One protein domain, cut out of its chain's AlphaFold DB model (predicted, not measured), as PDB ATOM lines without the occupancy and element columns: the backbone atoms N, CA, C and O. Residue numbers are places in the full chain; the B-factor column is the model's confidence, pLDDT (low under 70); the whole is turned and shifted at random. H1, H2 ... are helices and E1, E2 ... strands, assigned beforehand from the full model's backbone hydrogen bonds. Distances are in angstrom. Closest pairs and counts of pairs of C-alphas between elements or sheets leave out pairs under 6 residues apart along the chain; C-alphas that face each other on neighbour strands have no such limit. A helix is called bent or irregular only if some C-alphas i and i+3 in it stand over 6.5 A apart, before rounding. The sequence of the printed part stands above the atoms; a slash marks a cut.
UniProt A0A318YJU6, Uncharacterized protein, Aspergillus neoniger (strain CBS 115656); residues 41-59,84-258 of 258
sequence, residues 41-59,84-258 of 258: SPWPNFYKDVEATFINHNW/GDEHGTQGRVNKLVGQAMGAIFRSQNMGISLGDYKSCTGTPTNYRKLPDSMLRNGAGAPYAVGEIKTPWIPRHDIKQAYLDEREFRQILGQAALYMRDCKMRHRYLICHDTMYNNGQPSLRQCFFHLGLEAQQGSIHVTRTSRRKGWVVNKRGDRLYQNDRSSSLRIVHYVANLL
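AT A GLANCE: This is residues 41 to 59 and 84 to 258 of the 258 residues of an uncharacterized protein of Aspergillus neoniger (strain CBS 115656) (UniProt A0A318YJU6). A twisted, curled sheet of four strands forms the core, with H4 covering one face and H6 the other, while the long helix H2 packs mainly on edge strand E1. H1 packs across H6 on the side away from the sheet, and a long tail with no named element follows H6. The printed part has 194 residues, under half of them in named elements, in the order H1, H2, E1, E2, E3, H3, H4, E4, H5, H6; the class is mixed, helices and strands. The sheet is mixed, in the order E1, E2, E3, E4. The whole is compact, with a radius of gyration of the C-alphas of 16.5 A and spans of 47 by 37 by 36 A.

IN THESE COORDINATES: H1, residues 46 to 56, begins at C-alpha 46 (21.445, -50.620, -28.788) and is 15.1 A long. H2, residues 86 to 107, is 30.3 A long, with a kink of 25 degrees near residue 93. E1 is residues 112 to 115, E2 133 to 137, and E3 142 to 149, 20.8 A long. H3, residues 158 to 162, precedes H4, residues 165 to 181, 23.5 A long. H4 has a kink of 45 degrees near residue 172 and is only just irregular: C-alphas 171 and 174 are 6.9 A apart. E4 is residues 186 to 191, 17.2 A long, and H5 is 192 to 195. H6, residues 203 to 216, is 20.3 A long and ends at C-alpha 216 (26.465, -37.436, -37.661).

HOW THE PARTS SIT: E1, E2 and E3 form a meander, each strand the antiparallel neighbour of the one before, with N 115 and O 134 at 2.8 A and N 135 and O 144 at 2.9 A. E3 and E4 are parallel, with N 149 and O 190 at 2.8 A; with H3 and H4 between, they make a strand-helix-strand unit with a right-handed crossover. H4 and H6 are on opposite faces, at heights over the sheet of 9.5 A and 8.4 A, making three layers. H2 is on the sheet; its closest C-alphas to E1 are those of Gly 102 and Ser 113, 4.9 A. H1 touches H6, about perpendicular at 84 degrees, closest at the C-alphas of Val 50 and His 209, 5.6 A. H3 only grazes the sheet, and H5 is not on it. Every O i to N i+4 pair is within hydrogen-bond range in H1, H3 and H6, against 16 of 18 in H2 and 11 of 13 in H4; H5 is too short for such a pair.

THE WHOLE: The C-alphas farthest apart, those of Asn 58 and Arg 235, are 49.7 A apart. Residues 60 to 83 are not printed, and C-alphas 59 and 84 are 37.2 A apart across the cut. The link from E1 to E2, 17 residues, is long. The mean pLDDT of the printed part is 77.8; 48 residues are under 70, among them 192 to 199, 217 to 231 and 238 to 258.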
ATOM      1  N   SER A  41      23.949 -44.508 -17.578       69.06
ATOM      2  CA  SER A  41      22.649 -44.873 -18.129       69.06
ATOM      3  C   SER A  41      22.858 -45.877 -19.257       69.06
ATOM      4  O   SER A  41      23.825 -45.727 -20.012       69.06
ATOM      5  N   PRO A  42      22.001 -46.905 -19.369       68.06
ATOM      6  CA  PRO A  42      22.076 -47.847 -20.476       68.06
ATOM      7  C   PRO A  42      21.784 -47.123 -21.794       68.06
ATOM      8  O   PRO A  42      21.013 -46.163 -21.816       68.06
ATOM      9  N   TRP A  43      22.365 -47.599 -22.899       72.19
ATOM     10  CA  TRP A  43      21.897 -47.224 -24.232       72.19
ATOM     11  C   TRP A  43      20.674 -48.098 -24.557       72.19
ATOM     12  O   TRP A  43      20.831 -49.295 -24.819       72.19
ATOM     13  N   PRO A  44      19.446 -47.552 -24.507       72.50
ATOM     14  CA  PRO A  44      18.253 -48.344 -24.771       72.50
ATOM     15  C   PRO A  44      18.255 -48.847 -26.214       72.50
ATOM     16  O   PRO A  44      18.576 -48.099 -27.124       72.50
ATOM     17  N   ASN A  45      17.859 -50.105 -26.423       81.62
ATOM     18  CA  ASN A  45      17.720 -50.727 -27.747       81.62
ATOM     19  C   ASN A  45      18.995 -50.836 -28.596       81.62
ATOM     20  O   ASN A  45      18.885 -51.220 -29.753       81.62
ATOM     21  N   PHE A  46      20.189 -50.628 -28.031       80.94
ATOM     22  CA  PHE A  46      21.445 -50.620 -28.788       80.94
ATOM     23  C   PHE A  46      21.583 -51.756 -29.820       80.94
ATOM     24  O   PHE A  46      21.873 -51.512 -30.983       80.94
ATOM     25  N   TYR A  47      21.326 -53.008 -29.431       83.88
ATOM     26  CA  TYR A  47      21.430 -54.133 -30.365       83.88
ATOM     27  C   TYR A  47      20.419 -54.086 -31.503       83.88
ATOM     28  O   TYR A  47      20.775 -54.409 -32.633       83.88
ATOM     29  N   LYS A  48      19.191 -53.651 -31.212       88.44
ATOM     30  CA  LYS A  48      18.164 -53.446 -32.232       88.44
ATOM     31  C   LYS A  48      18.564 -52.306 -33.163       88.44
ATOM     32  O   LYS A  48      18.361 -52.428 -34.361       88.44
ATOM     33  N   ASP A  49      19.182 -51.249 -32.640       89.44
ATOM     34  CA  ASP A  49      19.665 -50.121 -33.442       89.44
ATOM     35  C   ASP A  49      20.821 -50.548 -34.361       89.44
ATOM     36  O   ASP A  49      20.830 -50.207 -35.545       89.44
ATOM     37  N   VAL A  50      21.767 -51.351 -33.858       89.88
ATOM     38  CA  VAL A  50      22.863 -51.930 -34.655       89.88
ATOM     39  C   VAL A  50      22.317 -52.856 -35.741       89.88
ATOM     40  O   VAL A  50      22.741 -52.776 -36.894       89.88
ATOM     41  N   GLU A  51      21.376 -53.730 -35.391       92.38
ATOM     42  CA  GLU A  51      20.746 -54.651 -36.334       92.38
ATOM     43  C   GLU A  51      19.945 -53.896 -37.401       92.38
ATOM     44  O   GLU A  51      20.144 -54.129 -38.591       92.38
ATOM     45  N   ALA A  52      19.119 -52.928 -37.000       94.25
ATOM     46  CA  ALA A  52      18.374 -52.071 -37.915       94.25
ATOM     47  C   ALA A  52      19.316 -51.289 -38.835       94.25
ATOM     48  O   ALA A  52      19.081 -51.220 -40.039       94.25
ATOM     49  N   THR A  53      20.416 -50.757 -38.296       94.56
ATOM     50  CA  THR A  53      21.459 -50.093 -39.088       94.56
ATOM     51  C   THR A  53      22.038 -51.044 -40.128       94.56
ATOM     52  O   THR A  53      22.140 -50.691 -41.296       94.56
ATOM     53  N   PHE A  54      22.387 -52.267 -39.733       95.69
ATOM     54  CA  PHE A  54      22.938 -53.264 -40.643       95.69
ATOM     55  C   PHE A  54      21.941 -53.686 -41.737       95.69
ATOM     56  O   PHE A  54      22.321 -53.761 -42.908       95.69
ATOM     57  N   ILE A  55      20.685 -53.959 -41.369       96.12
ATOM     58  CA  ILE A  55      19.635 -54.430 -42.285       96.12
ATOM     59  C   ILE A  55      19.255 -53.340 -43.288       96.12
ATOM     60  O   ILE A  55      19.166 -53.628 -44.482       96.12
ATOM     61  N   ASN A  56      19.052 -52.113 -42.805       96.69
ATOM     62  CA  ASN A  56      18.557 -50.995 -43.609       96.69
ATOM     63  C   ASN A  56      19.664 -50.282 -44.396       96.69
ATOM     64  O   ASN A  56      19.361 -49.472 -45.271       96.69
ATOM     65  N   HIS A  57      20.941 -50.549 -44.100       97.19
ATOM     66  CA  HIS A  57      22.043 -49.969 -44.861       97.19
ATOM     67  C   HIS A  57      22.070 -50.521 -46.291       97.19
ATOM     68  O   HIS A  57      22.022 -51.734 -46.516       97.19
ATOM     69  N   ASN A  58      22.191 -49.625 -47.270       96.50
ATOM     70  CA  ASN A  58      22.347 -50.002 -48.669       96.50
ATOM     71  C   ASN A  58      23.810 -50.376 -48.951       96.50
ATOM     72  O   ASN A  58      24.645 -49.518 -49.240       96.50
ATOM     73  N   TRP A  59      24.124 -51.663 -48.820       97.44
ATOM     74  CA  TRP A  59      25.474 -52.191 -48.999       97.44
ATOM     75  C   TRP A  59      25.907 -52.177 -50.468       97.44
ATOM     76  O   TRP A  59      25.255 -52.786 -51.316       97.44
ATOM     77  N   GLY A  84      50.921 -61.972 -25.297       94.31
ATOM     78  CA  GLY A  84      51.022 -62.115 -23.843       94.31
ATOM     79  C   GLY A  84      50.655 -60.844 -23.078       94.31
ATOM     80  O   GLY A  84      50.597 -60.871 -21.856       94.31
ATOM     81  N   ASP A  85      50.379 -59.729 -23.754       92.81
ATOM     82  CA  ASP A  85      50.138 -58.434 -23.115       92.81
ATOM     83  C   ASP A  85      49.062 -57.595 -23.837       92.81
ATOM     84  O   ASP A  85      48.423 -58.017 -24.814       92.81
ATOM     85  N   GLU A  86      48.820 -56.395 -23.303       90.62
ATOM     86  CA  GLU A  86      47.853 -55.436 -23.845       90.62
ATOM     87  C   GLU A  86      48.277 -54.919 -25.221       90.62
ATOM     88  O   GLU A  86      47.438 -54.823 -26.114       90.62
ATOM     89  N   HIS A  87      49.575 -54.704 -25.447       92.62
ATOM     90  CA  HIS A  87      50.088 -54.234 -26.732       92.62
ATOM     91  C   HIS A  87      49.830 -55.244 -27.858       92.62
ATOM     92  O   HIS A  87      49.333 -54.885 -28.929       92.62
ATOM     93  N   GLY A  88      50.075 -56.530 -27.599       93.31
ATOM     94  CA  GLY A  88      49.715 -57.610 -28.508       93.31
ATOM     95  C   GLY A  88      48.217 -57.604 -28.812       93.31
ATOM     96  O   GLY A  88      47.825 -57.660 -29.977       93.31
ATOM     97  N   THR A  89      47.369 -57.451 -27.790       91.81
ATOM     98  CA  THR A  89      45.906 -57.372 -27.960       91.81
ATOM     99  C   THR A  89      45.492 -56.186 -28.839       91.81
ATOM    100  O   THR A  89      44.690 -56.358 -29.759       91.81
ATOM    101  N   GLN A  90      46.083 -55.005 -28.636       92.50
ATOM    102  CA  GLN A  90      45.857 -53.827 -29.481       92.50
ATOM    103  C   GLN A  90      46.229 -54.099 -30.944       92.50
ATOM    104  O   GLN A  90      45.435 -53.835 -31.850       92.50
ATOM    105  N   GLY A  91      47.394 -54.709 -31.192       93.44
ATOM    106  CA  GLY A  91      47.818 -55.109 -32.537       93.44
ATOM    107  C   GLY A  91      46.826 -56.065 -33.210       93.44
ATOM    108  O   GLY A  91      46.508 -55.918 -34.395       93.44
ATOM    109  N   ARG A  92      46.262 -57.007 -32.444       92.06
ATOM    110  CA  ARG A  92      45.227 -57.936 -32.925       92.06
ATOM    111  C   ARG A  92      43.926 -57.234 -33.280       92.06
ATOM    112  O   ARG A  92      43.374 -57.517 -34.341       92.06
ATOM    113  N   VAL A  93      43.457 -56.308 -32.448       90.75
ATOM    114  CA  VAL A  93      42.267 -55.498 -32.744       90.75
ATOM    115  C   VAL A  93      42.491 -54.656 -34.001       90.75
ATOM    116  O   VAL A  93      41.638 -54.648 -34.888       90.75
ATOM    117  N   ASN A  94      43.655 -54.020 -34.145       92.81
ATOM    118  CA  ASN A  94      43.982 -53.235 -35.336       92.81
ATOM    119  C   ASN A  94      43.970 -54.093 -36.612       92.81
ATOM    120  O   ASN A  94      43.377 -53.692 -37.613       92.81
ATOM    121  N   LYS A  95      44.536 -55.309 -36.569       92.00
ATOM    122  CA  LYS A  95      44.502 -56.250 -37.703       92.00
ATOM    123  C   LYS A  95      43.086 -56.756 -37.998       92.00
ATOM    124  O   LYS A  95      42.665 -56.765 -39.148       92.00
ATOM    125  N   LEU A  96      42.361 -57.227 -36.986       90.25
ATOM    126  CA  LEU A  96      41.106 -57.966 -37.173       90.25
ATOM    127  C   LEU A  96      39.878 -57.065 -37.335       90.25
ATOM    128  O   LEU A  96      38.929 -57.442 -38.029       90.25
ATOM    129  N   VAL A  97      39.879 -55.906 -36.680       91.94
ATOM    130  CA  VAL A  97      38.799 -54.913 -36.718       91.94
ATOM    131  C   VAL A  97      39.216 -53.740 -37.584       91.94
ATOM    132  O   VAL A  97      38.527 -53.445 -38.550       91.94
ATOM    133  N   GLY A  98      40.348 -53.102 -37.281       94.44
ATOM    134  CA  GLY A  98      40.786 -51.881 -37.966       94.44
ATOM    135  C   GLY A  98      40.908 -52.051 -39.480       94.44
ATOM    136  O   GLY A  98      40.278 -51.306 -40.230       94.44
ATOM    137  N   GLN A  99      41.641 -53.073 -39.929       95.25
ATOM    138  CA  GLN A  99      41.819 -53.358 -41.357       95.25
ATOM    139  C   GLN A  99      40.491 -53.688 -42.053       95.25
ATOM    140  O   GLN A  99      40.184 -53.122 -43.103       95.25
ATOM    141  N   ALA A 100      39.691 -54.585 -41.463       95.38
ATOM    142  CA  ALA A 100      38.416 -55.011 -42.035       95.38
ATOM    143  C   ALA A 100      37.424 -53.841 -42.121       95.38
ATOM    144  O   ALA A 100      36.856 -53.587 -43.181       95.38
ATOM    145  N   MET A 101      37.266 -53.085 -41.032       96.56
ATOM    146  CA  MET A 101      36.376 -51.927 -40.980       96.56
ATOM    147  C   MET A 101      36.838 -50.809 -41.911       96.56
ATOM    148  O   MET A 101      36.002 -50.208 -42.575       96.56
ATOM    149  N   GLY A 102      38.145 -50.556 -42.025       97.00
ATOM    150  CA  GLY A 102      38.678 -49.584 -42.981       97.00
ATOM    151  C   GLY A 102      38.348 -49.945 -44.433       97.00
ATOM    152  O   GLY A 102      37.925 -49.080 -45.199       97.00
ATOM    153  N   ALA A 103      38.475 -51.224 -44.805       97.38
ATOM    154  CA  ALA A 103      38.072 -51.711 -46.125       97.38
ATOM    155  C   ALA A 103      36.551 -51.608 -46.339       97.38
ATOM    156  O   ALA A 103      36.113 -51.127 -47.385       97.38
ATOM    157  N   ILE A 104      35.754 -51.989 -45.332       98.00
ATOM    158  CA  ILE A 104      34.292 -51.862 -45.347       98.00
ATOM    159  C   ILE A 104      33.900 -50.403 -45.579       98.00
ATOM    160  O   ILE A 104      33.274 -50.114 -46.593       98.00
ATOM    161  N   PHE A 105      34.318 -49.468 -44.725       97.69
ATOM    162  CA  PHE A 105      33.965 -48.054 -44.865       97.69
ATOM    163  C   PHE A 105      34.407 -47.480 -46.212       97.69
ATOM    164  O   PHE A 105      33.603 -46.850 -46.899       97.69
ATOM    165  N   ARG A 106      35.633 -47.780 -46.659       96.75
ATOM    166  CA  ARG A 106      36.124 -47.330 -47.967       96.75
ATOM    167  C   ARG A 106      35.260 -47.841 -49.120       96.75
ATOM    168  O   ARG A 106      34.947 -47.065 -50.016       96.75
ATOM    169  N   SER A 107      34.832 -49.104 -49.087       97.31
ATOM    170  CA  SER A 107      33.936 -49.663 -50.113       97.31
ATOM    171  C   SER A 107      32.552 -49.010 -50.137       97.31
ATOM    172  O   SER A 107      31.898 -49.001 -51.173       97.31
ATOM    173  N   GLN A 108      32.120 -48.440 -49.007       96.31
ATOM    174  CA  GLN A 108      30.868 -47.692 -48.882       96.31
ATOM    175  C   GLN A 108      31.053 -46.187 -49.157       96.31
ATOM    176  O   GLN A 108      30.161 -45.398 -48.857       96.31
ATOM    177  N   ASN A 109      32.213 -45.769 -49.687       95.38
ATOM    178  CA  ASN A 109      32.599 -44.365 -49.869       95.38
ATOM    179  C   ASN A 109      32.511 -43.528 -48.575       95.38
ATOM    180  O   ASN A 109      32.238 -42.328 -48.585       95.38
ATOM    181  N   MET A 110      32.744 -44.172 -47.433       95.19
ATOM    182  CA  MET A 110      32.801 -43.531 -46.128       95.19
ATOM    183  C   MET A 110      34.264 -43.308 -45.772       95.19
ATOM    184  O   MET A 110      35.041 -44.250 -45.615       95.19
ATOM    185  N   GLY A 111      34.653 -42.045 -45.625       94.56
ATOM    186  CA  GLY A 111      35.981 -41.680 -45.146       94.56
ATOM    187  C   GLY A 111      36.098 -41.907 -43.644       94.56
ATOM    188  O   GLY A 111      36.255 -40.930 -42.928       94.56
ATOM    189  N   ILE A 112      35.976 -43.150 -43.170       96.00
ATOM    190  CA  ILE A 112      36.097 -43.547 -41.760       96.00
ATOM    191  C   ILE A 112      37.182 -44.615 -41.644       96.00
ATOM    192  O   ILE A 112      37.215 -45.568 -42.422       96.00
ATOM    193  N   SER A 113      38.060 -44.485 -40.655       95.69
ATOM    194  CA  SER A 113      39.057 -45.509 -40.345       95.69
ATOM    195  C   SER A 113      39.396 -45.536 -38.859       95.69
ATOM    196  O   SER A 113      39.217 -44.545 -38.147       95.69
ATOM    197  N   LEU A 114      39.907 -46.677 -38.396       94.94
ATOM    198  CA  LEU A 114      40.609 -46.751 -37.119       94.94
ATOM    199  C   LEU A 114      42.057 -46.290 -37.326       94.94
ATOM    200  O   LEU A 114      42.648 -46.532 -38.379       94.94
ATOM    201  N   GLY A 115      42.617 -45.628 -36.324       93.06
ATOM    202  CA  GLY A 115      44.003 -45.179 -36.300       93.06
ATOM    203  C   GLY A 115      44.512 -45.039 -34.874       93.06
ATOM    204  O   GLY A 115      43.765 -45.217 -33.912       93.06
ATOM    205  N   ASP A 116      45.791 -44.719 -34.735       92.88
ATOM    206  CA  ASP A 116      46.360 -44.314 -33.455       92.88
ATOM    207  C   ASP A 116      46.001 -42.848 -33.140       92.88
ATOM    208  O   ASP A 116      45.549 -42.080 -33.996       92.88
ATOM    209  N   TYR A 117      46.221 -42.429 -31.895       92.06
ATOM    210  CA  TYR A 117      45.996 -41.040 -31.496       92.06
ATOM    211  C   TYR A 117      46.816 -40.033 -32.313       92.06
ATOM    212  O   TYR A 117      46.312 -38.972 -32.685       92.06
ATOM    213  N   LYS A 118      48.072 -40.370 -32.626       91.50
ATOM    214  CA  LYS A 118      48.999 -39.470 -33.324       91.50
ATOM    215  C   LYS A 118      48.682 -39.293 -34.809       91.50
ATOM    216  O   LYS A 118      49.107 -38.298 -35.385       91.50
ATOM    217  N   SER A 119      47.903 -40.186 -35.416       92.19
ATOM    218  CA  SER A 119      47.381 -39.994 -36.771       92.19
ATOM    219  C   SER A 119      46.290 -38.925 -36.847       92.19
ATOM    220  O   SER A 119      45.960 -38.477 -37.946       92.19
ATOM    221  N   CYS A 120      45.694 -38.519 -35.721       92.50
ATOM    222  CA  CYS A 120      44.575 -37.580 -35.702       92.50
ATOM    223  C   CYS A 120      45.028 -36.114 -35.736       92.50
ATOM    224  O   CYS A 120      45.979 -35.713 -35.070       92.50
ATOM    225  N   THR A 121      44.279 -35.285 -36.461       90.69
ATOM    226  CA  THR A 121      44.452 -33.825 -36.502       90.69
ATOM    227  C   THR A 121      43.586 -33.139 -35.448       90.69
ATOM    228  O   THR A 121      42.523 -33.647 -35.089       90.69
ATOM    229  N   GLY A 122      43.974 -31.936 -35.015       83.00
ATOM    230  CA  GLY A 122      43.166 -31.127 -34.090       83.00
ATOM    231  C   GLY A 122      43.117 -31.674 -32.661       83.00
ATOM    232  O   GLY A 122      42.320 -31.208 -31.847       83.00
ATOM    233  N   THR A 123      43.964 -32.654 -32.351       78.06
ATOM    234  CA  THR A 123      44.157 -33.159 -30.996       78.06
ATOM    235  C   THR A 123      45.062 -32.204 -30.199       78.06
ATOM    236  O   THR A 123      45.859 -31.471 -30.794       78.06
ATOM    237  N   PRO A 124      44.939 -32.127 -28.859       77.12
ATOM    238  CA  PRO A 124      45.730 -31.171 -28.088       77.12
ATOM    239  C   PRO A 124      47.240 -31.452 -28.202       77.12
ATOM    240  O   PRO A 124      47.700 -32.558 -27.911       77.12
ATOM    241  N   THR A 125      48.018 -30.429 -28.572       67.50
ATOM    242  CA  THR A 125      49.454 -30.526 -28.911       67.50
ATOM    243  C   THR A 125      50.353 -30.998 -27.767       67.50
ATOM    244  O   THR A 125      51.393 -31.598 -28.017       67.50
ATOM    245  N   ASN A 126      49.944 -30.783 -26.514       73.19
ATOM    246  CA  ASN A 126      50.694 -31.184 -25.316       73.19
ATOM    247  C   ASN A 126      50.050 -32.361 -24.564       73.19
ATOM    248  O   ASN A 126      50.364 -32.605 -23.394       73.19
ATOM    249  N   TYR A 127      49.127 -33.088 -25.198       77.94
ATOM    250  CA  TYR A 127      48.503 -34.240 -24.565       77.94
ATOM    251  C   TYR A 127      49.454 -35.437 -24.540       77.94
ATOM    252  O   TYR A 127      49.890 -35.925 -25.579       77.94
ATOM    253  N   ARG A 128      49.784 -35.909 -23.335       80.81
ATOM    254  CA  ARG A 128      50.737 -37.015 -23.134       80.81
ATOM    255  C   ARG A 128      50.086 -38.382 -22.968       80.81
ATOM    256  O   ARG A 128      50.795 -39.381 -22.994       80.81
ATOM    257  N   LYS A 129      48.771 -38.438 -22.752       84.44
ATOM    258  CA  LYS A 129      48.076 -39.720 -22.629       84.44
ATOM    259  C   LYS A 129      47.710 -40.186 -24.032       84.44
ATOM    260  O   LYS A 129      47.247 -39.388 -24.839       84.44
ATOM    261  N   LEU A 130      47.983 -41.445 -24.337       88.62
ATOM    262  CA  LEU A 130      47.781 -42.000 -25.667       88.62
ATOM    263  C   LEU A 130      46.630 -42.998 -25.578       88.62
ATOM    264  O   LEU A 130      46.824 -44.061 -24.996       88.62
ATOM    265  N   PRO A 131      45.437 -42.653 -26.091       91.44
ATOM    266  CA  PRO A 131      44.409 -43.648 -26.337       91.44
ATOM    267  C   PRO A 131      44.930 -44.792 -27.200       91.44
ATOM    268  O   PRO A 131      45.693 -44.551 -28.140       91.44
ATOM    269  N   ASP A 132      44.460 -46.004 -26.917       92.50
ATOM    270  CA  ASP A 132      44.877 -47.209 -27.641       92.50
ATOM    271  C   ASP A 132      44.452 -47.168 -29.110       92.50
ATOM    272  O   ASP A 132      45.102 -47.737 -29.988       92.50
ATOM    273  N   SER A 133      43.330 -46.502 -29.389       93.44
ATOM    274  CA  SER A 133      42.785 -46.388 -30.734       93.44
ATOM    275  C   SER A 133      41.880 -45.163 -30.872       93.44
ATOM    276  O   SER A 133      41.298 -44.675 -29.903       93.44
ATOM    277  N   MET A 134      41.749 -44.668 -32.097       93.44
ATOM    278  CA  MET A 134      40.854 -43.589 -32.487       93.44
ATOM    279  C   MET A 134      40.049 -44.017 -33.707       93.44
ATOM    280  O   MET A 134      40.613 -44.479 -34.699       93.44
ATOM    281  N   LEU A 135      38.742 -43.774 -33.682       93.88
ATOM    282  CA  LEU A 135      37.957 -43.700 -34.908       93.88
ATOM    283  C   LEU A 135      38.087 -42.281 -35.453       93.88
ATOM    284  O   LEU A 135      37.942 -41.324 -34.693       93.88
ATOM    285  N   ARG A 136      38.350 -42.127 -36.744       94.75
ATOM    286  CA  ARG A 136      38.626 -40.830 -37.373       94.75
ATOM    287  C   ARG A 136      38.065 -40.765 -38.782       94.75
ATOM    288  O   ARG A 136      37.823 -41.795 -39.411       94.75
ATOM    289  N   ASN A 137      37.911 -39.547 -39.285       94.06
ATOM    290  CA  ASN A 137      37.539 -39.329 -40.670       94.06
ATOM    291  C   ASN A 137      38.747 -39.350 -41.626       94.06
ATOM    292  O   ASN A 137      39.907 -39.381 -41.208       94.06
ATOM    293  N   GLY A 138      38.476 -39.296 -42.932       92.38
ATOM    294  CA  GLY A 138      39.503 -39.279 -43.974       92.38
ATOM    295  C   GLY A 138      40.461 -38.089 -43.862       92.38
ATOM    296  O   GLY A 138      41.645 -38.241 -44.141       92.38
ATOM    297  N   ALA A 139      39.980 -36.942 -43.375       92.88
ATOM    298  CA  ALA A 139      40.760 -35.712 -43.273       92.88
ATOM    299  C   ALA A 139      41.713 -35.668 -42.072       92.88
ATOM    300  O   ALA A 139      42.650 -34.877 -42.085       92.88
ATOM    301  N   GLY A 140      41.501 -36.472 -41.029       92.44
ATOM    302  CA  GLY A 140      42.272 -36.287 -39.801       92.44
ATOM    303  C   GLY A 140      41.473 -36.329 -38.516       92.44
ATOM    304  O   GLY A 140      41.992 -36.695 -37.463       92.44
ATOM    305  N   ALA A 141      40.231 -35.865 -38.592       91.75
ATOM    306  CA  ALA A 141      39.493 -35.449 -37.420       91.75
ATOM    307  C   ALA A 141      38.961 -36.666 -36.653       91.75
ATOM    308  O   ALA A 141      38.392 -37.576 -37.268       91.75
ATOM    309  N   PRO A 142      39.111 -36.689 -35.322       91.56
ATOM    310  CA  PRO A 142      38.632 -37.792 -34.507       91.56
ATOM    311  C   PRO A 142      37.097 -37.795 -34.400       91.56
ATOM    312  O   PRO A 142      36.447 -36.753 -34.324       91.56
ATOM    313  N   TYR A 143      36.530 -38.998 -34.390       89.44
ATOM    314  CA  TYR A 143      35.105 -39.321 -34.265       89.44
ATOM    315  C   TYR A 143      34.789 -40.010 -32.934       89.44
ATOM    316  O   TYR A 143      33.776 -39.702 -32.300       89.44
ATOM    317  N   ALA A 144      35.653 -40.929 -32.501       89.31
ATOM    318  CA  ALA A 144      35.518 -41.642 -31.236       89.31
ATOM    319  C   ALA A 144      36.891 -42.030 -30.680       89.31
ATOM    320  O   ALA A 144      37.854 -42.171 -31.435       89.31
ATOM    321  N   VAL A 145      36.955 -42.242 -29.368       89.44
ATOM    322  CA  VAL A 145      38.159 -42.723 -28.680       89.44
ATOM    323  C   VAL A 145      37.992 -44.154 -28.174       89.44
ATOM    324  O   VAL A 145      36.926 -44.520 -27.677       89.44
ATOM    325  N   GLY A 146      39.041 -44.955 -28.310       90.38
ATOM    326  CA  GLY A 146      39.072 -46.369 -27.972       90.38
ATOM    327  C   GLY A 146      40.018 -46.702 -26.831       90.38
ATOM    328  O   GLY A 146      41.129 -46.182 -26.778       90.38
ATOM    329  N   GLU A 147      39.577 -47.624 -25.983       90.44
ATOM    330  CA  GLU A 147      40.392 -48.311 -24.979       90.44
ATOM    331  C   GLU A 147      40.296 -49.825 -25.213       90.44
ATOM    332  O   GLU A 147      39.213 -50.344 -25.503       90.44
ATOM    333  N   ILE A 148      41.411 -50.542 -25.108       90.19
ATOM    334  CA  ILE A 148      41.509 -51.972 -25.405       90.19
ATOM    335  C   ILE A 148      42.184 -52.671 -24.230       90.19
ATOM    336  O   ILE A 148      43.294 -52.332 -23.841       90.19
ATOM    337  N   LYS A 149      41.534 -53.703 -23.697       89.00
ATOM    338  CA  LYS A 149      42.037 -54.489 -22.573       89.00
ATOM    339  C   LYS A 149      42.208 -55.959 -22.922       89.00
ATOM    340  O   LYS A 149      41.516 -56.514 -23.780       89.00
ATOM    341  N   THR A 150      43.155 -56.589 -22.233       90.50
ATOM    342  CA  THR A 150      43.402 -58.030 -22.329       90.50
ATOM    343  C   THR A 150      42.267 -58.821 -21.674       90.50
ATOM    344  O   THR A 150      41.806 -58.433 -20.602       90.50
ATOM    345  N   PRO A 151      41.835 -59.949 -22.260       86.25
ATOM    346  CA  PRO A 151      40.716 -60.728 -21.724       86.25
ATOM    347  C   PRO A 151      41.059 -61.585 -20.500       86.25
ATOM    348  O   PRO A 151      40.191 -61.884 -19.695       86.25
ATOM    349  N   TRP A 152      42.321 -61.985 -20.333       88.56
ATOM    350  CA  TRP A 152      42.719 -62.946 -19.296       88.56
ATOM    351  C   TRP A 152      42.940 -62.328 -17.909       88.56
ATOM    352  O   TRP A 152      43.321 -63.039 -16.980       88.56
ATOM    353  N   ILE A 153      42.761 -61.014 -17.767       88.94
ATOM    354  CA  ILE A 153      42.833 -60.321 -16.481       88.94
ATOM    355  C   ILE A 153      41.394 -60.151 -15.986       88.94
ATOM    356  O   ILE A 153      40.646 -59.406 -16.611       88.94
ATOM    357  N   PRO A 154      40.994 -60.758 -14.852       86.75
ATOM    358  CA  PRO A 154      39.609 -60.689 -14.373       86.75
ATOM    359  C   PRO A 154      39.086 -59.258 -14.205       86.75
ATOM    360  O   PRO A 154      37.954 -58.959 -14.554       86.75
ATOM    361  N   ARG A 155      39.946 -58.326 -13.767       85.19
ATOM    362  CA  ARG A 155      39.599 -56.898 -13.639       85.19
ATOM    363  C   ARG A 155      39.350 -56.180 -14.968       85.19
ATOM    364  O   ARG A 155      38.942 -55.027 -14.957       85.19
ATOM    365  N   HIS A 156      39.663 -56.797 -16.100       86.00
ATOM    366  CA  HIS A 156      39.356 -56.268 -17.427       86.00
ATOM    367  C   HIS A 156      38.038 -56.830 -17.979       86.00
ATOM    368  O   HIS A 156      37.575 -56.370 -19.026       86.00
ATOM    369  N   ASP A 157      37.426 -57.808 -17.304       83.12
ATOM    370  CA  ASP A 157      36.144 -58.368 -17.710       83.12
ATOM    371  C   ASP A 157      35.023 -57.362 -17.425       83.12
ATOM    372  O   ASP A 157      34.617 -57.122 -16.288       83.12
ATOM    373  N   ILE A 158      34.512 -56.767 -18.501       78.56
ATOM    374  CA  ILE A 158      33.454 -55.759 -18.453       78.56
ATOM    375  C   ILE A 158      32.144 -56.373 -17.940       78.56
ATOM    376  O   ILE A 158      31.396 -55.684 -17.249       78.56
ATOM    377  N   LYS A 159      31.864 -57.650 -18.252       77.62
ATOM    378  CA  LYS A 159      30.640 -58.333 -17.806       77.62
ATOM    379  C   LYS A 159      30.661 -58.498 -16.289       77.62
ATOM    380  O   LYS A 159      29.673 -58.185 -15.637       77.62
ATOM    381  N   GLN A 160      31.796 -58.933 -15.742       80.56
ATOM    382  CA  GLN A 160      31.966 -59.081 -14.293       80.56
ATOM    383  C   GLN A 160      31.965 -57.730 -13.591       80.56
ATOM    384  O   GLN A 160      31.220 -57.534 -12.637       80.56
ATOM    385  N   ALA A 161      32.723 -56.765 -14.115       81.12
ATOM    386  CA  ALA A 161      32.777 -55.436 -13.530       81.12
ATOM    387  C   ALA A 161      31.405 -54.762 -13.512       81.12
ATOM    388  O   ALA A 161      31.122 -54.032 -12.580       81.12
ATOM    389  N   TYR A 162      30.528 -55.016 -14.488       78.00
ATOM    390  CA  TYR A 162      29.171 -54.463 -14.487       78.00
ATOM    391  C   TYR A 162      28.345 -54.850 -13.248       78.00
ATOM    392  O   TYR A 162      27.456 -54.097 -12.852       78.00
ATOM    393  N   LEU A 163      28.649 -55.991 -12.620       83.94
ATOM    394  CA  LEU A 163      27.989 -56.446 -11.395       83.94
ATOM    395  C   LEU A 163      28.421 -55.640 -10.157       83.94
ATOM    396  O   LEU A 163      27.700 -55.629  -9.161       83.94
ATOM    397  N   ASP A 164      29.552 -54.931 -10.226       87.69
ATOM    398  CA  ASP A 164      30.046 -54.020  -9.192       87.69
ATOM    399  C   ASP A 164      30.209 -52.605  -9.772       87.69
ATOM    400  O   ASP A 164      31.162 -52.286 -10.484       87.69
ATOM    401  N   GLU A 165      29.296 -51.696  -9.415       84.44
ATOM    402  CA  GLU A 165      29.305 -50.321  -9.926       84.44
ATOM    403  C   GLU A 165      30.658 -49.609  -9.731       84.44
ATOM    404  O   GLU A 165      31.067 -48.803 -10.575       84.44
ATOM    405  N   ARG A 166      31.383 -49.892  -8.642       86.44
ATOM    406  CA  ARG A 166      32.686 -49.277  -8.371       86.44
ATOM    407  C   ARG A 166      33.740 -49.786  -9.347       86.44
ATOM    408  O   ARG A 166      34.478 -48.967  -9.903       86.44
ATOM    409  N   GLU A 167      33.815 -51.097  -9.554       86.38
ATOM    410  CA  GLU A 167      34.740 -51.691 -10.526       86.38
ATOM    411  C   GLU A 167      34.401 -51.238 -11.943       86.38
ATOM    412  O   GLU A 167      35.286 -50.792 -12.683       86.38
ATOM    413  N   PHE A 168      33.112 -51.222 -12.284       84.62
ATOM    414  CA  PHE A 168      32.642 -50.741 -13.571       84.62
ATOM    415  C   PHE A 168      33.095 -49.302 -13.827       84.62
ATOM    416  O   PHE A 168      33.742 -49.007 -14.832       84.62
ATOM    417  N   ARG A 169      32.849 -48.388 -12.881       85.75
ATOM    418  CA  ARG A 169      33.289 -46.985 -12.975       85.75
ATOM    419  C   ARG A 169      34.800 -46.831 -13.095       85.75
ATOM    420  O   ARG A 169      35.246 -45.874 -13.734       85.75
ATOM    421  N   GLN A 170      35.579 -47.726 -12.492       88.38
ATOM    422  CA  GLN A 170      37.034 -47.710 -12.610       88.38
ATOM    423  C   GLN A 170      37.483 -48.104 -14.022       88.38
ATOM    424  O   GLN A 170      38.283 -47.385 -14.619       88.38
ATOM    425  N   ILE A 171      36.931 -49.180 -14.590       86.19
ATOM    426  CA  ILE A 171      37.238 -49.609 -15.967       86.19
ATOM    427  C   ILE A 171      36.970 -48.485 -16.977       86.19
ATOM    428  O   ILE A 171      37.729 -48.262 -17.920       86.19
ATOM    429  N   LEU A 172      35.906 -47.721 -16.758       84.69
ATOM    430  CA  LEU A 172      35.478 -46.653 -17.660       84.69
ATOM    431  C   LEU A 172      36.267 -45.355 -17.504       84.69
ATOM    432  O   LEU A 172      36.199 -44.488 -18.380       84.69
ATOM    433  N   GLY A 173      36.957 -45.179 -16.375       85.00
ATOM    434  CA  GLY A 173      37.565 -43.912 -15.990       85.00
ATOM    435  C   GLY A 173      38.592 -43.420 -17.004       85.00
ATOM    436  O   GLY A 173      38.588 -42.241 -17.361       85.00
ATOM    437  N   GLN A 174      39.424 -44.326 -17.518       86.44
ATOM    438  CA  GLN A 174      40.462 -44.009 -18.497       86.44
ATOM    439  C   GLN A 174      39.884 -43.567 -19.847       86.44
ATOM    440  O   GLN A 174      40.192 -42.476 -20.321       86.44
ATOM    441  N   ALA A 175      38.961 -44.339 -20.423       83.75
ATOM    442  CA  ALA A 175      38.314 -43.955 -21.675       83.75
ATOM    443  C   ALA A 175      37.498 -42.654 -21.524       83.75
ATOM    444  O   ALA A 175      37.482 -41.809 -22.419       83.75
ATOM    445  N   ALA A 176      36.844 -42.446 -20.375       82.56
ATOM    446  CA  ALA A 176      36.122 -41.210 -20.077       82.56
ATOM    447  C   ALA A 176      37.052 -39.989 -19.978       82.56
ATOM    448  O   ALA A 176      36.729 -38.912 -20.480       82.56
ATOM    449  N   LEU A 177      38.221 -40.162 -19.366       83.62
ATOM    450  CA  LEU A 177      39.266 -39.147 -19.317       83.62
ATOM    451  C   LEU A 177      39.708 -38.742 -20.727       83.62
ATOM    452  O   LEU A 177      39.776 -37.549 -21.018       83.62
ATOM    453  N   TYR A 178      39.913 -39.712 -21.619       85.56
ATOM    454  CA  TYR A 178      40.262 -39.424 -23.009       85.56
ATOM    455  C   TYR A 178      39.142 -38.720 -23.761       85.56
ATOM    456  O   TYR A 178      39.404 -37.763 -24.484       85.56
ATOM    457  N   MET A 179      37.885 -39.128 -23.568       81.25
ATOM    458  CA  MET A 179      36.756 -38.429 -24.186       81.25
ATOM    459  C   MET A 179      36.744 -36.954 -23.810       81.25
ATOM    460  O   MET A 179      36.528 -36.101 -24.665       81.25
ATOM    461  N   ARG A 180      36.980 -36.646 -22.533       78.88
ATOM    462  CA  ARG A 180      37.033 -35.264 -22.067       78.88
ATOM    463  C   ARG A 180      38.190 -34.511 -22.711       78.88
ATOM    464  O   ARG A 180      37.976 -33.447 -23.285       78.88
ATOM    465  N   ASP A 181      39.392 -35.064 -22.616       81.50
ATOM    466  CA  ASP A 181      40.617 -34.385 -23.039       81.50
ATOM    467  C   ASP A 181      40.660 -34.187 -24.562       81.50
ATOM    468  O   ASP A 181      41.087 -33.139 -25.046       81.50
ATOM    469  N   CYS A 182      40.120 -35.147 -25.315       79.56
ATOM    470  CA  CYS A 182      39.983 -35.086 -26.766       79.56
ATOM    471  C   CYS A 182      38.671 -34.427 -27.228       79.56
ATOM    472  O   CYS A 182      38.443 -34.335 -28.428       79.56
ATOM    473  N   LYS A 183      37.801 -33.969 -26.313       79.25
ATOM    474  CA  LYS A 183      36.481 -33.366 -26.607       79.25
ATOM    475  C   LYS A 183      35.553 -34.254 -27.453       79.25
ATOM    476  O   LYS A 183      34.776 -33.762 -28.274       79.25
ATOM    477  N   MET A 184      35.622 -35.563 -27.243       77.56
ATOM    478  CA  MET A 184      34.866 -36.564 -27.993       77.56
ATOM    479  C   MET A 184      33.486 -36.817 -27.394       77.56
ATOM    480  O   MET A 184      33.307 -36.891 -26.175       77.56
ATOM    481  N   ARG A 185      32.502 -37.008 -28.277       74.38
ATOM    482  CA  ARG A 185      31.154 -37.454 -27.903       74.38
ATOM    483  C   ARG A 185      31.060 -38.970 -27.731       74.38
ATOM    484  O   ARG A 185      30.292 -39.429 -26.892       74.38
ATOM    485  N   HIS A 186      31.840 -39.731 -28.490       80.75
ATOM    486  CA  HIS A 186      31.741 -41.186 -28.536       80.75
ATOM    487  C   HIS A 186      33.015 -41.857 -28.014       80.75
ATOM    488  O   HIS A 186      34.124 -41.342 -28.187       80.75
ATOM    489  N   ARG A 187      32.844 -43.020 -27.377       83.50
ATOM    490  CA  ARG A 187      33.936 -43.925 -27.007       83.50
ATOM    491  C   ARG A 187      33.567 -45.373 -27.265       83.50
ATOM    492  O   ARG A 187      32.385 -45.703 -27.308       83.50
ATOM    493  N   TYR A 188      34.579 -46.222 -27.326       86.25
ATOM    494  CA  TYR A 188      34.436 -47.667 -27.243       86.25
ATOM    495  C   TYR A 188      35.462 -48.240 -26.267       86.25
ATOM    496  O   TYR A 188      36.558 -47.706 -26.101       86.25
ATOM    497  N   LEU A 189      35.077 -49.328 -25.610       86.38
ATOM    498  CA  LEU A 189      35.948 -50.132 -24.768       86.38
ATOM    499  C   LEU A 189      35.860 -51.566 -25.277       86.38
ATOM    500  O   LEU A 189      34.760 -52.088 -25.455       86.38
ATOM    501  N   ILE A 190      37.009 -52.183 -25.521       83.88
ATOM    502  CA  ILE A 190      37.094 -53.540 -26.048       83.88
ATOM    503  C   ILE A 190      37.787 -54.428 -25.025       83.88
ATOM    504  O   ILE A 190      38.904 -54.143 -24.609       83.88
ATOM    505  N   CYS A 191      37.152 -55.547 -24.695       79.88
ATOM    506  CA  CYS A 191      37.786 -56.678 -24.031       79.88
ATOM    507  C   CYS A 191      37.470 -57.934 -24.852       79.88
ATOM    508  O   CYS A 191      36.297 -58.240 -25.069       79.88
ATOM    509  N   HIS A 192      38.491 -58.626 -25.369       66.94
ATOM    510  CA  HIS A 192      38.307 -59.645 -26.421       66.94
ATOM    511  C   HIS A 192      37.391 -60.813 -26.042       66.94
ATOM    512  O   HIS A 192      36.683 -61.326 -26.900       66.94
ATOM    513  N   ASP A 193      37.325 -61.180 -24.763       57.00
ATOM    514  CA  ASP A 193      36.446 -62.266 -24.298       57.00
ATOM    515  C   ASP A 193      34.970 -61.865 -24.260       57.00
ATOM    516  O   ASP A 193      34.066 -62.686 -24.406       57.00
ATOM    517  N   THR A 194      34.686 -60.568 -24.116       50.75
ATOM    518  CA  THR A 194      33.305 -60.070 -24.035       50.75
ATOM    519  C   THR A 194      32.579 -60.086 -25.388       50.75
ATOM    520  O   THR A 194      31.407 -59.726 -25.464       50.75
ATOM    521  N   MET A 195      33.251 -60.548 -26.448       53.06
ATOM    522  CA  MET A 195      32.801 -60.527 -27.844       53.06
ATOM    523  C   MET A 195      31.873 -61.689 -28.242       53.06
ATOM    524  O   MET A 195      31.516 -61.803 -29.416       53.06
ATOM    525  N   TYR A 196      31.486 -62.555 -27.303       50.28
ATOM    526  CA  TYR A 196      30.624 -63.706 -27.571       50.28
ATOM    527  C   TYR A 196      29.312 -63.638 -26.787       50.28
ATOM    528  O   TYR A 196      29.337 -63.664 -25.557       50.28
ATOM    529  N   ASN A 197      28.194 -63.612 -27.525       53.88
ATOM    530  CA  ASN A 197      26.898 -64.181 -27.145       53.88
ATOM    531  C   ASN A 197      26.142 -64.587 -28.422       53.88
ATOM    532  O   ASN A 197      26.120 -63.846 -29.410       53.88
ATOM    533  N   ASN A 198      25.511 -65.761 -28.417       57.09
ATOM    534  CA  ASN A 198      24.659 -66.189 -29.526       57.09
ATOM    535  C   ASN A 198      23.455 -65.240 -29.659       57.09
ATOM    536  O   ASN A 198      22.790 -64.948 -28.672       57.09
ATOM    537  N   GLY A 199      23.194 -64.750 -30.876       65.25
ATOM    538  CA  GLY A 199      22.075 -63.845 -31.176       65.25
ATOM    539  C   GLY A 199      22.387 -62.345 -31.097       65.25
ATOM    540  O   GLY A 199      21.505 -61.542 -31.377       65.25
ATOM    541  N   GLN A 200      23.617 -61.944 -30.758       77.69
ATOM    542  CA  GLN A 200      24.016 -60.531 -30.745       77.69
ATOM    543  C   GLN A 200      24.737 -60.115 -32.041       77.69
ATOM    544  O   GLN A 200      25.403 -60.952 -32.662       77.69
ATOM    545  N   PRO A 201      24.655 -58.829 -32.442       84.81
ATOM    546  CA  PRO A 201      25.453 -58.291 -33.536       84.81
ATOM    547  C   PRO A 201      26.952 -58.521 -33.328       84.81
ATOM    548  O   PRO A 201      27.466 -58.421 -32.212       84.81
ATOM    549  N   SER A 202      27.673 -58.771 -34.419       87.88
ATOM    550  CA  SER A 202      29.129 -58.882 -34.409       87.88
ATOM    551  C   SER A 202      29.774 -57.573 -33.932       87.88
ATOM    552  O   SER A 202      29.210 -56.478 -34.063       87.88
ATOM    553  N   LEU A 203      31.022 -57.653 -33.457       87.19
ATOM    554  CA  LEU A 203      31.795 -56.457 -33.118       87.19
ATOM    555  C   LEU A 203      31.976 -55.523 -34.326       87.19
ATOM    556  O   LEU A 203      31.990 -54.304 -34.181       87.19
ATOM    557  N   ARG A 204      32.089 -56.069 -35.536       92.00
ATOM    558  CA  ARG A 204      32.221 -55.259 -36.749       92.00
ATOM    559  C   ARG A 204      30.907 -54.540 -37.090       92.00
ATOM    560  O   ARG A 204      30.958 -53.371 -37.454       92.00
ATOM    561  N   GLN A 205      29.740 -55.161 -36.883       92.81
ATOM    562  CA  GLN A 205      28.430 -54.495 -37.038       92.81
ATOM    563  C   GLN A 205      28.273 -53.347 -36.037       92.81
ATOM    564  O   GLN A 205      27.895 -52.233 -36.387       92.81
ATOM    565  N   CYS A 206      28.648 -53.624 -34.798       90.88
ATOM    566  CA  CYS A 206      28.792 -52.675 -33.708       90.88
ATOM    567  C   CYS A 206      29.656 -51.448 -34.087       90.88
ATOM    568  O   CYS A 206      29.221 -50.304 -33.949       90.88
ATOM    569  N   PHE A 207      30.852 -51.676 -34.641       91.88
ATOM    570  CA  PHE A 207      31.737 -50.612 -35.132       91.88
ATOM    571  C   PHE A 207      31.174 -49.862 -36.339       91.88
ATOM    572  O   PHE A 207      31.379 -48.655 -36.454       91.88
ATOM    573  N   PHE A 208      30.479 -50.560 -37.237       94.94
ATOM    574  CA  PHE A 208      29.827 -49.940 -38.384       94.94
ATOM    575  C   PHE A 208      28.770 -48.931 -37.927       94.94
ATOM    576  O   PHE A 208      28.827 -47.766 -38.317       94.94
ATOM    577  N   HIS A 209      27.878 -49.349 -37.023       93.00
ATOM    578  CA  HIS A 209      26.872 -48.476 -36.420       93.00
ATOM    579  C   HIS A 209      27.508 -47.286 -35.688       93.00
ATOM    580  O   HIS A 209      27.146 -46.140 -35.949       93.00
ATOM    581  N   LEU A 210      28.527 -47.529 -34.852       90.19
ATOM    582  CA  LEU A 210      29.264 -46.460 -34.171       90.19
ATOM    583  C   LEU A 210      29.878 -45.450 -35.154       90.19
ATOM    584  O   LEU A 210      29.869 -44.251 -34.881       90.19
ATOM    585  N   GLY A 211      30.415 -45.912 -36.286       91.69
ATOM    586  CA  GLY A 211      30.972 -45.034 -37.314       91.69
ATOM    587  C   GLY A 211      29.932 -44.108 -37.932       91.69
ATOM    588  O   GLY A 211      30.202 -42.916 -38.079       91.69
ATOM    589  N   LEU A 212      28.737 -44.627 -38.217       91.62
ATOM    590  CA  LEU A 212      27.627 -43.830 -38.741       91.62
ATOM    591  C   LEU A 212      27.124 -42.807 -37.718       91.62
ATOM    592  O   LEU A 212      26.975 -41.633 -38.056       91.62
ATOM    593  N   GLU A 213      26.938 -43.217 -36.464       87.00
ATOM    594  CA  GLU A 213      26.536 -42.315 -35.375       87.00
ATOM    595  C   GLU A 213      27.572 -41.207 -35.146       87.00
ATOM    596  O   GLU A 213      27.240 -40.025 -35.017       87.00
ATOM    597  N   ALA A 214      28.859 -41.562 -35.138       82.56
ATOM    598  CA  ALA A 214      29.924 -40.599 -34.897       82.56
ATOM    599  C   ALA A 214      30.122 -39.621 -36.065       82.56
ATOM    600  O   ALA A 214      30.480 -38.464 -35.830       82.56
ATOM    601  N   GLN A 215      29.829 -40.041 -37.299       84.75
ATOM    602  CA  GLN A 215      29.835 -39.163 -38.469       84.75
ATOM    603  C   GLN A 215      28.734 -38.091 -38.400       84.75
ATOM    604  O   GLN A 215      28.961 -36.967 -38.845       84.75
ATOM    605  N   GLN A 216      27.571 -38.396 -37.813       79.06
ATOM    606  CA  GLN A 216      26.465 -37.436 -37.661       79.06
ATOM    607  C   GLN A 216      26.737 -36.356 -36.598       79.06
ATOM    608  O   GLN A 216      26.043 -35.340 -36.542       79.06
ATOM    609  N   GLY A 217      27.752 -36.541 -35.752       64.75
ATOM    610  CA  GLY A 217      28.163 -35.543 -34.772       64.75
ATOM    611  C   GLY A 217      29.341 -36.012 -33.929       64.75
ATOM    612  O   GLY A 217      29.156 -36.669 -32.904       64.75
ATOM    613  N   SER A 218      30.550 -35.620 -34.325       52.31
ATOM    614  CA  SER A 218      31.793 -35.949 -33.615       52.31
ATOM    615  C   SER A 218      32.050 -35.056 -32.398       52.31
ATOM    616  O   SER A 218      32.703 -35.465 -31.435       52.31
ATOM    617  N   ILE A 219      31.503 -33.836 -32.419       48.34
ATOM    618  CA  ILE A 219      31.745 -32.816 -31.402       48.34
ATOM    619  C   ILE A 219      30.715 -32.931 -30.281       48.34
ATOM    620  O   ILE A 219      29.502 -33.011 -30.492       48.34
ATOM    621  N   HIS A 220      31.220 -32.895 -29.054       41.09
ATOM    622  CA  HIS A 220      30.419 -32.783 -27.852       41.09
ATOM    623  C   HIS A 220      29.620 -31.463 -27.836       41.09
ATOM    624  O   HIS A 220      30.179 -30.399 -27.577       41.09
ATOM    625  N   VAL A 221      28.305 -31.520 -28.066       32.91
ATOM    626  CA  VAL A 221      27.388 -30.390 -27.834       32.91
ATOM    627  C   VAL A 221      26.387 -30.810 -26.775       32.91
ATOM    628  O   VAL A 221      25.550 -31.674 -27.027       32.91
ATOM    629  N   THR A 222      26.440 -30.199 -25.592       35.84
ATOM    630  CA  THR A 222      25.388 -30.400 -24.596       35.84
ATOM    631  C   THR A 222      24.813 -29.112 -24.027       35.84
ATOM    632  O   THR A 222      25.510 -28.230 -23.523       35.84
ATOM    633  N   ARG A 223      23.477 -29.035 -24.095       28.70
ATOM    634  CA  ARG A 223      22.629 -28.180 -23.262       28.70
ATOM    635  C   ARG A 223      22.437 -28.902 -21.913       28.70
ATOM    636  O   ARG A 223      22.066 -30.071 -21.895       28.70
ATOM    637  N   THR A 224      22.626 -28.177 -20.806       31.70
ATOM    638  CA  THR A 224      22.274 -28.477 -19.388       31.70
ATOM    639  C   THR A 224      23.265 -29.226 -18.451       31.70
ATOM    640  O   THR A 224      23.654 -30.363 -18.700       31.70
ATOM    641  N   SER A 225      23.579 -28.518 -17.333       34.25
ATOM    642  CA  SER A 225      24.185 -28.863 -16.012       34.25
ATOM    643  C   SER A 225      25.570 -29.553 -15.990       34.25
ATOM    644  O   SER A 225      25.645 -30.764 -16.124       34.25
ATOM    645  N   ARG A 226      26.762 -28.936 -15.862       50.25
ATOM    646  CA  ARG A 226      27.326 -27.709 -15.226       50.25
ATOM    647  C   ARG A 226      27.432 -27.725 -13.686       50.25
ATOM    648  O   ARG A 226      26.651 -27.036 -13.044       50.25
ATOM    649  N   ARG A 227      28.450 -28.436 -13.137       39.50
ATOM    650  CA  ARG A 227      29.270 -28.060 -11.934       39.50
ATOM    651  C   ARG A 227      30.276 -29.124 -11.427       39.50
ATOM    652  O   ARG A 227      31.157 -28.780 -10.636       39.50
ATOM    653  N   LYS A 228      30.192 -30.395 -11.850       48.66
ATOM    654  CA  LYS A 228      31.059 -31.489 -11.357       48.66
ATOM    655  C   LYS A 228      31.864 -32.112 -12.505       48.66
ATOM    656  O   LYS A 228      31.286 -32.472 -13.526       48.66
ATOM    657  N   GLY A 229      33.186 -32.211 -12.349       56.75
ATOM    658  CA  GLY A 229      34.020 -33.021 -13.240       56.75
ATOM    659  C   GLY A 229      33.577 -34.486 -13.183       56.75
ATOM    660  O   GLY A 229      33.155 -34.956 -12.131       56.75
ATOM    661  N   TRP A 230      33.650 -35.184 -14.310       68.19
ATOM    662  CA  TRP A 230      33.131 -36.545 -14.503       68.19
ATOM    663  C   TRP A 230      34.208 -37.626 -14.362       68.19
ATOM    664  O   TRP A 230      33.966 -38.797 -14.649       68.19
ATOM    665  N   VAL A 231      35.399 -37.223 -13.916       63.22
ATOM    666  CA  VAL A 231      36.549 -38.090 -13.695       63.22
ATOM    667  C   VAL A 231      37.268 -37.654 -12.415       63.22
ATOM    668  O   VAL A 231      37.590 -36.473 -12.257       63.22
ATOM    669  N   VAL A 232      37.513 -38.603 -11.515       74.00
ATOM    670  CA  VAL A 232      38.212 -38.423 -10.226       74.00
ATOM    671  C   VAL A 232      39.294 -39.494 -10.058       74.00
ATOM    672  O   VAL A 232      39.278 -40.485 -10.784       74.00
ATOM    673  N   ASN A 233      40.236 -39.315  -9.131       77.62
ATOM    674  CA  ASN A 233      41.092 -40.426  -8.682       77.62
ATOM    675  C   ASN A 233      40.317 -41.348  -7.706       77.62
ATOM    676  O   ASN A 233      39.195 -41.024  -7.308       77.62
ATOM    677  N   LYS A 234      40.893 -42.474  -7.259       72.56
ATOM    678  CA  LYS A 234      40.253 -43.369  -6.265       72.56
ATOM    679  C   LYS A 234      39.992 -42.720  -4.908       72.56
ATOM    680  O   LYS A 234      39.149 -43.221  -4.170       72.56
ATOM    681  N   ARG A 235      40.691 -41.632  -4.568       72.50
ATOM    682  CA  ARG A 235      40.462 -40.850  -3.339       72.50
ATOM    683  C   ARG A 235      39.267 -39.899  -3.465       72.50
ATOM    684  O   ARG A 235      38.854 -39.303  -2.480       72.50
ATOM    685  N   GLY A 236      38.690 -39.780  -4.664       67.25
ATOM    686  CA  GLY A 236      37.603 -38.852  -4.962       67.25
ATOM    687  C   GLY A 236      38.079 -37.437  -5.295       67.25
ATOM    688  O   GLY A 236      37.246 -36.569  -5.576       67.25
ATOM    689  N   ASP A 237      39.393 -37.201  -5.332       72.38
ATOM    690  CA  ASP A 237      39.945 -35.913  -5.721       72.38
ATOM    691  C   ASP A 237      39.680 -35.671  -7.201       72.38
ATOM    692  O   ASP A 237      39.847 -36.535  -8.073       72.38
ATOM    693  N   ARG A 238      39.283 -34.439  -7.504       66.56
ATOM    694  CA  ARG A 238      39.122 -34.007  -8.884       66.56
ATOM    695  C   ARG A 238      40.498 -33.952  -9.521       66.56
ATOM    696  O   ARG A 238      41.340 -33.168  -9.099       66.56
ATOM    697  N   LEU A 239      40.676 -34.701 -10.604       59.50
ATOM    698  CA  LEU A 239      41.910 -34.623 -11.382       59.50
ATOM    699  C   LEU A 239      42.093 -33.234 -12.033       59.50
ATOM    700  O   LEU A 239      43.188 -32.921 -12.482       59.50
ATOM    701  N   TYR A 240      41.029 -32.412 -12.105       58.88
ATOM    702  CA  TYR A 240      41.022 -31.076 -12.713       58.88
ATOM    703  C   TYR A 240      40.017 -30.173 -11.968       58.88
ATOM    704  O   TYR A 240      38.831 -30.506 -11.879       58.88
ATOM    705  N   GLN A 241      40.486 -29.059 -11.387       43.44
ATOM    706  CA  GLN A 241      39.681 -28.199 -10.500       43.44
ATOM    707  C   GLN A 241      38.915 -27.072 -11.216       43.44
ATOM    708  O   GLN A 241      37.912 -26.608 -10.683       43.44
ATOM    709  N   ASN A 242      39.301 -26.693 -12.438       40.41
ATOM    710  CA  ASN A 242      38.698 -25.576 -13.168       40.41
ATOM    711  C   ASN A 242      38.382 -25.964 -14.611       40.41
ATOM    712  O   ASN A 242      39.222 -25.786 -15.487       40.41
ATOM    713  N   ASP A 243      37.170 -26.457 -14.873       41.88
ATOM    714  CA  ASP A 243      36.672 -26.465 -16.247       41.88
ATOM    715  C   ASP A 243      35.157 -26.247 -16.325       41.88
ATOM    716  O   ASP A 243      34.364 -26.837 -15.578       41.88
ATOM    717  N   ARG A 244      34.753 -25.332 -17.210       36.06
ATOM    718  CA  ARG A 244      33.359 -24.929 -17.407       36.06
ATOM    719  C   ARG A 244      32.747 -25.771 -18.532       36.06
ATOM    720  O   ARG A 244      32.942 -25.498 -19.706       36.06
ATOM    721  N   SER A 245      31.855 -26.674 -18.120       35.56
ATOM    722  CA  SER A 245      30.791 -27.338 -18.900       35.56
ATOM    723  C   SER A 245      31.150 -28.527 -19.805       35.56
ATOM    724  O   SER A 245      31.911 -28.404 -20.751       35.56
ATOM    725  N   SER A 246      30.475 -29.651 -19.542       39.34
ATOM    726  CA  SER A 246      30.164 -30.738 -20.483       39.34
ATOM    727  C   SER A 246      29.228 -31.725 -19.764       39.34
ATOM    728  O   SER A 246      29.602 -32.211 -18.694       39.34
ATOM    729  N   SER A 247      28.033 -32.017 -20.282       36.66
ATOM    730  CA  SER A 247      27.267 -33.206 -19.881       36.66
ATOM    731  C   SER A 247      27.494 -34.309 -20.908       36.66
ATOM    732  O   SER A 247      27.478 -34.089 -22.106       36.66
ATOM    733  N   LEU A 248      27.818 -35.505 -20.446       37.00
ATOM    734  CA  LEU A 248      28.323 -36.578 -21.287       37.00
ATOM    735  C   LEU A 248      27.201 -37.541 -21.642       37.00
ATOM    736  O   LEU A 248      26.696 -38.241 -20.771       37.00
ATOM    737  N   ARG A 249      26.848 -37.620 -22.927       33.06
ATOM    738  CA  ARG A 249      26.193 -38.823 -23.442       33.06
ATOM    739  C   ARG A 249      27.280 -39.862 -23.614       33.06
ATOM    740  O   ARG A 249      28.018 -39.846 -24.592       33.06
ATOM    741  N   ILE A 250      27.437 -40.699 -22.603       35.94
ATOM    742  CA  ILE A 250      28.291 -41.855 -22.740       35.94
ATOM    743  C   ILE A 250      27.568 -42.841 -23.636       35.94
ATOM    744  O   ILE A 250      26.516 -43.352 -23.267       35.94
ATOM    745  N   VAL A 251      28.166 -43.154 -24.775       33.62
ATOM    746  CA  VAL A 251      27.918 -44.446 -25.404       33.62
ATOM    747  C   VAL A 251      28.571 -45.489 -24.512       33.62
ATOM    748  O   VAL A 251      29.786 -45.688 -24.519       33.62
ATOM    749  N   HIS A 252      27.765 -46.052 -23.618       38.16
ATOM    750  CA  HIS A 252      28.167 -47.191 -22.823       38.16
ATOM    751  C   HIS A 252      27.875 -48.439 -23.622       38.16
ATOM    752  O   HIS A 252      26.729 -48.854 -23.755       38.16
ATOM    753  N   TYR A 253      28.955 -49.061 -24.084       36.03
ATOM    754  CA  TYR A 253      29.010 -50.504 -24.213       36.03
ATOM    755  C   TYR A 253      28.903 -51.126 -22.820       36.03
ATOM    756  O   TYR A 253      29.889 -51.512 -22.203       36.03
ATOM    757  N   VAL A 254      27.677 -51.191 -22.319       33.69
ATOM    758  CA  VAL A 254      27.204 -52.411 -21.679       33.69
ATOM    759  C   VAL A 254      26.099 -52.867 -22.591       33.69
ATOM    760  O   VAL A 254      24.942 -52.481 -22.465       33.69
ATOM    761  N   ALA A 255      26.515 -53.605 -23.611       29.44
ATOM    762  CA  ALA A 255      25.839 -54.830 -23.967       29.44
ATOM    763  C   ALA A 255      24.978 -55.323 -22.793       29.44
ATOM    764  O   ALA A 255      25.522 -55.900 -21.853       29.44
ATOM    765  N   ASN A 256      23.676 -55.018 -22.811       26.73
ATOM    766  CA  ASN A 256      22.715 -55.629 -21.904       26.73
ATOM    767  C   ASN A 256      22.920 -57.136 -22.024       26.73
ATOM    768  O   ASN A 256      22.637 -57.728 -23.064       26.73
ATOM    769  N   LEU A 257      23.492 -57.709 -20.978       27.14
ATOM    770  CA  LEU A 257      23.631 -59.133 -20.787       27.14
ATOM    771  C   LEU A 257      22.729 -59.498 -19.627       27.14
ATOM    772  O   LEU A 257      23.165 -59.616 -18.487       27.14
ATOM    773  N   LEU A 258      21.444 -59.567 -19.962       26.97
ATOM    774  CA  LEU A 258      20.592 -60.634 -19.466       26.97
ATOM    775  C   LEU A 258      20.669 -61.762 -20.496       26.97
ATOM    776  O   LEU A 258      20.561 -61.433 -21.702       26.97
TER     777      LEU A 258